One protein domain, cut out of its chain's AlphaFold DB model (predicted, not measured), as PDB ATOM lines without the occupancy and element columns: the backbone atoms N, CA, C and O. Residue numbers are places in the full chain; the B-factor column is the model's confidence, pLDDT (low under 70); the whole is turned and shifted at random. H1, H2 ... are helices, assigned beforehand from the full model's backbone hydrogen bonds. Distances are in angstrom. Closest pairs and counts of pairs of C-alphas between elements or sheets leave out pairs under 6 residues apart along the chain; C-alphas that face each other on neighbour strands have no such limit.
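AT A GLANCE: This is residues 175 to 223 of the 316 residues of an uncharacterized protein of Methyloceanibacter superfactus (UniProt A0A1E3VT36). This domain has little regular structure: two short helices, H1 and H2, pack together, a long looping stretch joins them, and a tail after H2 leads away to Thr 223. The printed part has 49 residues, with H1 before H2 and no named strand. The class is all helix, but the named elements hold only 14 of the 49 residues. The whole is compact, with a radius of gyration of the C-alphas of 10.3 A and spans of 30 by 23 by 15 A.

IN THESE COORDINATES: H1 is residues 176 to 180, 6.0 A long, with C-alpha 176 at (34.721, 30.481, 68.780). H2 is residues 200 to 208, 12.5 A long, and ends with C-alpha 208 at (30.514, 38.336, 79.651).

HOW THE PARTS SIT: H1 and H2 touch; their closest C-alphas, those of Ala 180 and Tyr 203, are 4.7 A apart. In H1 and H2 every O i to N i+4 pair is within hydrogen-bond range.

THE WHOLE: The C-alphas farthest apart, of Lys 209 and Thr 223, are 31.7 A apart. The printed part has no cut. The link from H1 to H2, residues 181 to 199, is long. Residues 214 to 223 have pLDDT under 70.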
ATOM      1  N   PRO A 175      31.111  27.715  66.868       97.88
ATOM      2  CA  PRO A 175      31.614  29.088  66.953       97.88
ATOM      3  C   PRO A 175      32.663  29.270  68.056       97.88
ATOM      4  O   PRO A 175      32.559  28.653  69.114       97.88
ATOM      5  N   ARG A 176      33.624  30.180  67.842       97.88
ATOM      6  CA  ARG A 176      34.721  30.481  68.780       97.88
ATOM      7  C   ARG A 176      34.266  30.648  70.222       97.88
ATOM      8  O   ARG A 176      34.808  29.991  71.099       97.88
ATOM      9  N   LEU A 177      33.275  31.504  70.463       97.25
ATOM     10  CA  LEU A 177      32.827  31.798  71.827       97.25
ATOM     11  C   LEU A 177      32.051  30.641  72.458       97.25
ATOM     12  O   LEU A 177      32.095  30.480  73.670       97.25
ATOM     13  N   GLU A 178      31.381  29.814  71.649       96.94
ATOM     14  CA  GLU A 178      30.736  28.596  72.146       96.94
ATOM     15  C   GLU A 178      31.783  27.555  72.556       96.94
ATOM     16  O   GLU A 178      31.624  26.926  73.595       96.94
ATOM     17  N   LEU A 179      32.869  27.410  71.785       97.50
ATOM     18  CA  LEU A 179      33.996  26.557  72.168       97.50
ATOM     19  C   LEU A 179      34.706  27.105  73.404       97.50
ATOM     20  O   LEU A 179      34.911  26.374  74.364       97.50
ATOM     21  N   ALA A 180      35.033  28.397  73.406       97.25
ATOM     22  CA  ALA A 180      35.721  29.035  74.517       97.25
ATOM     23  C   ALA A 180      34.945  28.896  75.828       97.25
ATOM     24  O   ALA A 180      35.562  28.646  76.853       97.25
ATOM     25  N   ALA A 181      33.608  28.959  75.794       96.88
ATOM     26  CA  ALA A 181      32.760  28.756  76.969       96.88
ATOM     27  C   ALA A 181      32.951  27.396  77.672       96.88
ATOM     28  O   ALA A 181      32.576  27.276  78.838       96.88
ATOM     29  N   LEU A 182      33.507  26.390  76.986       96.12
ATOM     30  CA  LEU A 182      33.788  25.060  77.540       96.12
ATOM     31  C   LEU A 182      35.166  24.964  78.217       96.12
ATOM     32  O   LEU A 182      35.372  24.082  79.045       96.12
ATOM     33  N   PHE A 183      36.093  25.872  77.896       96.44
ATOM     34  CA  PHE A 183      37.501  25.797  78.298       96.44
ATOM     35  C   PHE A 183      37.934  27.087  79.016       96.44
ATOM     36  O   PHE A 183      38.406  28.024  78.365       96.44
ATOM     37  N   PRO A 184      37.814  27.155  80.359       93.88
ATOM     38  CA  PRO A 184      38.139  28.350  81.151       93.88
ATOM     39  C   PRO A 184      39.560  28.882  80.970       93.88
ATOM     40  O   PRO A 184      39.790  30.095  80.968       93.88
ATOM     41  N   ASP A 185      40.512  27.973  80.770       93.75
ATOM     42  CA  ASP A 185      41.919  28.319  80.564       93.75
ATOM     43  C   ASP A 185      42.211  28.762  79.125       93.75
ATOM     44  O   ASP A 185      43.309  29.234  78.825       93.75
ATOM     45  N   GLY A 186      41.220  28.656  78.231       93.81
ATOM     46  CA  GLY A 186      41.346  28.992  76.819       93.81
ATOM     47  C   GLY A 186      42.294  28.065  76.065       93.81
ATOM     48  O   GLY A 186      42.898  28.494  75.087       93.81
ATOM     49  N   GLN A 187      42.460  26.829  76.535       95.00
ATOM     50  CA  GLN A 187      43.298  25.808  75.916       95.00
ATOM     51  C   GLN A 187      42.437  24.611  75.536       95.00
ATOM     52  O   GLN A 187      41.596  24.186  76.320       95.00
ATOM     53  N   THR A 188      42.628  24.126  74.314       96.81
ATOM     54  CA  THR A 188      42.002  22.920  73.772       96.81
ATOM     55  C   THR A 188      42.697  22.539  72.463       96.81
ATOM     56  O   THR A 188      43.256  23.404  71.768       96.81
ATOM     57  N   ASP A 189      42.641  21.259  72.114       96.12
ATOM     58  CA  ASP A 189      43.063  20.741  70.813       96.12
ATOM     59  C   ASP A 189      41.993  20.902  69.721       96.12
ATOM     60  O   ASP A 189      42.288  20.799  68.524       96.12
ATOM     61  N   TYR A 190      40.752  21.224  70.093       97.50
ATOM     62  CA  TYR A 190      39.709  21.539  69.126       97.50
ATOM     63  C   TYR A 190      39.923  22.913  68.479       97.50
ATOM     64  O   TYR A 190      40.297  23.897  69.112       97.50
ATOM     65  N   LEU A 191      39.599  23.001  67.187       97.44
ATOM     66  CA  LEU A 191      39.597  24.264  66.450       97.44
ATOM     67  C   LEU A 191      38.161  24.749  66.224       97.44
ATOM     68  O   LEU A 191      37.343  23.968  65.727       97.44
ATOM     69  N   PRO A 192      37.846  26.024  66.507       97.94
ATOM     70  CA  PRO A 192      36.544  26.606  66.223       97.94
ATOM     71  C   PRO A 192      36.326  26.772  64.713       97.94
ATOM     72  O   PRO A 192      37.224  26.557  63.890       97.94
ATOM     73  N   ARG A 193      35.100  27.129  64.322       97.75
ATOM     74  CA  ARG A 193      34.690  27.243  62.910       97.75
ATOM     75  C   ARG A 193      35.584  28.175  62.090       97.75
ATOM     76  O   ARG A 193      35.900  27.847  60.953       97.75
ATOM     77  N   ASP A 194      35.984  29.294  62.676       97.06
ATOM     78  CA  ASP A 194      36.868  30.312  62.105       97.06
ATOM     79  C   ASP A 194      38.360  29.921  62.132       97.06
ATOM     80  O   ASP A 194      39.196  30.650  61.610       97.06
ATOM     81  N   GLY A 195      38.708  28.755  62.688       94.56
ATOM     82  CA  GLY A 195      40.091  28.297  62.818       94.56
ATOM     83  C   GLY A 195      40.860  29.021  63.928       94.56
ATOM     84  O   GLY A 195      40.285  29.752  64.726       94.56
ATOM     85  N   GLY A 196      42.173  28.789  64.011       95.12
ATOM     86  CA  GLY A 196      43.022  29.329  65.084       95.12
ATOM     87  C   GLY A 196      42.696  28.765  66.475       95.12
ATOM     88  O   GLY A 196      41.628  28.208  66.708       95.12
ATOM     89  N   ARG A 197      43.623  28.885  67.426       96.88
ATOM     90  CA  ARG A 197      43.359  28.456  68.810       96.88
ATOM     91  C   ARG A 197      42.444  29.466  69.508       96.88
ATOM     92  O   ARG A 197      42.470  30.656  69.183       96.88
ATOM     93  N   ILE A 198      41.616  28.993  70.437       97.69
ATOM     94  CA  ILE A 198      40.940  29.878  71.393       97.69
ATOM     95  C   ILE A 198      41.957  30.416  72.403       97.69
ATOM     96  O   ILE A 198      43.083  29.929  72.492       97.69
ATOM     97  N   THR A 199      41.567  31.451  73.134       97.81
ATOM     98  CA  THR A 199      42.393  32.078  74.164       97.81
ATOM     99  C   THR A 199      41.593  32.301  75.438       97.81
ATOM    100  O   THR A 199      40.362  32.321  75.432       97.81
ATOM    101  N   LYS A 200      42.284  32.579  76.547       97.31
ATOM    102  CA  LYS A 200      41.631  32.979  77.800       97.31
ATOM    103  C   LYS A 200      40.762  34.235  77.635       97.31
ATOM    104  O   LYS A 200      39.738  34.358  78.298       97.31
ATOM    105  N   LYS A 201      41.123  35.149  76.719       97.88
ATOM    106  CA  LYS A 201      40.303  36.330  76.382       97.88
ATOM    107  C   LYS A 201      38.970  35.933  75.747       97.88
ATOM    108  O   LYS A 201      37.948  36.525  76.081       97.88
ATOM    109  N   ASP A 202      38.970  34.910  74.892       97.94
ATOM    110  CA  ASP A 202      37.740  34.387  74.287       97.94
ATOM    111  C   ASP A 202      36.801  33.813  75.354       97.94
ATOM    112  O   ASP A 202      35.597  34.054  75.294       97.94
ATOM    113  N   TYR A 203      37.342  33.118  76.366       96.88
ATOM    114  CA  TYR A 203      36.547  32.634  77.499       96.88
ATOM    115  C   TYR A 203      35.941  33.790  78.303       96.88
ATOM    116  O   TYR A 203      34.745  33.773  78.580       96.88
ATOM    117  N   GLN A 204      36.721  34.829  78.623       97.06
ATOM    118  CA  GLN A 204      36.191  36.006  79.330       97.06
ATOM    119  C   GLN A 204      35.080  36.701  78.534       97.06
ATOM    120  O   GLN A 204      34.068  37.111  79.100       97.06
ATOM    121  N   LEU A 205      35.222  36.786  77.208       97.50
ATOM    122  CA  LEU A 205      34.179  37.327  76.342       97.50
ATOM    123  C   LEU A 205      32.934  36.426  76.307       97.50
ATOM    124  O   LEU A 205      31.811  36.929  76.323       97.50
ATOM    125  N   ALA A 206      33.114  35.105  76.275       96.56
ATOM    126  CA  ALA A 206      32.016  34.148  76.351       96.56
ATOM    127  C   ALA A 206      31.271  34.243  77.695       96.56
ATOM    128  O   ALA A 206      30.039  34.237  77.713       96.56
ATOM    129  N   LEU A 207      32.004  34.409  78.798       95.06
ATOM    130  CA  LEU A 207      31.461  34.635  80.136       95.06
ATOM    131  C   LEU A 207      30.648  35.933  80.197       95.06
ATOM    132  O   LEU A 207      29.494  35.905  80.614       95.06
ATOM    133  N   ALA A 208      31.202  37.044  79.703       96.44
ATOM    134  CA  ALA A 208      30.514  38.336  79.651       96.44
ATOM    135  C   ALA A 208      29.231  38.302  78.799       96.44
ATOM    136  O   ALA A 208      28.290  39.048  79.055       96.44
ATOM    137  N   LYS A 209      29.172  37.416  77.797       95.31
ATOM    138  CA  LYS A 209      27.983  37.180  76.962       95.31
ATOM    139  C   LYS A 209      27.010  36.143  77.537       95.31
ATOM    140  O   LYS A 209      26.036  35.812  76.868       95.31
ATOM    141  N   GLY A 210      27.268  35.608  78.732       93.38
ATOM    142  CA  GLY A 210      26.404  34.617  79.378       93.38
ATOM    143  C   GLY A 210      26.397  33.244  78.698       93.38
ATOM    144  O   GLY A 210      25.431  32.500  78.837       93.38
ATOM    145  N   LEU A 211      27.447  32.895  77.944       90.12
ATOM    146  CA  LEU A 211      27.537  31.617  77.222       90.12
ATOM    147  C   LEU A 211      28.086  30.467  78.082       90.12
ATOM    148  O   LEU A 211      27.970  29.302  77.701       90.12
ATOM    149  N   VAL A 212      28.682  30.777  79.234       86.81
ATOM    150  CA  VAL A 212      29.268  29.785  80.143       86.81
ATOM    151  C   VAL A 212      28.165  29.144  80.981       86.81
ATOM    152  O   VAL A 212      27.504  29.801  81.783       86.81
ATOM    153  N   SER A 213      27.965  27.840  80.798       71.88
ATOM    154  CA  SER A 213      27.031  27.057  81.611       71.88
ATOM    155  C   SER A 213      27.724  26.546  82.872       71.88
ATOM    156  O   SER A 213      28.792  25.947  82.780       71.88
ATOM    157  N   LYS A 214      27.086  26.696  84.043       57.06
ATOM    158  CA  LYS A 214      27.619  26.219  85.337       57.06
ATOM    159  C   LYS A 214      27.890  24.704  85.379       57.06
ATOM    160  O   LYS A 214      28.702  24.265  86.179       57.06
ATOM    161  N   THR A 215      27.228  23.921  84.528       51.28
ATOM    162  CA  THR A 215      27.254  22.446  84.548       51.28
ATOM    163  C   THR A 215      28.343  21.823  83.663       51.28
ATOM    164  O   THR A 215      28.601  20.635  83.777       51.28
ATOM    165  N   MET A 216      28.977  22.582  82.762       55.31
ATOM    166  CA  MET A 216      29.883  22.028  81.732       55.31
ATOM    167  C   MET A 216      31.269  22.663  81.749       55.31
ATOM    168  O   MET A 216      31.936  22.755  80.722       55.31
ATOM    169  N   VAL A 217      31.683  23.147  82.914       51.56
ATOM    170  CA  VAL A 217      33.033  23.663  83.091       51.56
ATOM    171  C   VAL A 217      33.961  22.460  83.207       51.56
ATOM    172  O   VAL A 217      33.682  21.560  83.998       51.56
ATOM    173  N   ALA A 218      35.043  22.431  82.427       48.78
ATOM    174  CA  ALA A 218      36.121  21.467  82.601       48.78
ATOM    175  C   ALA A 218      36.615  21.509  84.057       48.78
ATOM    176  O   ALA A 218      37.368  22.385  84.465       48.78
ATOM    177  N   SER A 219      36.111  20.595  84.874       38.59
ATOM    178  CA  SER A 219      36.619  20.267  86.203       38.59
ATOM    179  C   SER A 219      36.883  18.770  86.206       38.59
ATOM    180  O   SER A 219      36.334  18.024  87.006       38.59
ATOM    181  N   ALA A 220      37.661  18.314  85.227       35.66
ATOM    182  CA  ALA A 220      38.172  16.960  85.193       35.66
ATOM    183  C   ALA A 220      39.662  17.042  85.513       35.66
ATOM    184  O   ALA A 220      40.457  17.529  84.711       35.66
ATOM    185  N   THR A 221      40.039  16.585  86.704       26.94
ATOM    186  CA  THR A 221      41.417  16.175  86.964       26.94
ATOM    187  C   THR A 221      41.747  15.105  85.918       26.94
ATOM    188  O   THR A 221      41.043  14.091  85.881       26.94
ATOM    189  N   PRO A 222      42.749  15.299  85.043       32.47
ATOM    190  CA  PRO A 222      43.090  14.290  84.055       32.47
ATOM    191  C   PRO A 222      43.462  13.007  84.795       32.47
ATOM    192  O   PRO A 222      44.342  13.018  85.657       32.47
ATOM    193  N   THR A 223      42.811  11.892  84.462       30.62
ATOM    194  CA  THR A 223      43.416  10.592  84.762       30.62
ATOM    195  C   THR A 223      44.700  10.544  83.935       30.62
ATOM    196  O   THR A 223      44.613  10.731  82.720       30.62
TER     197      THR A 223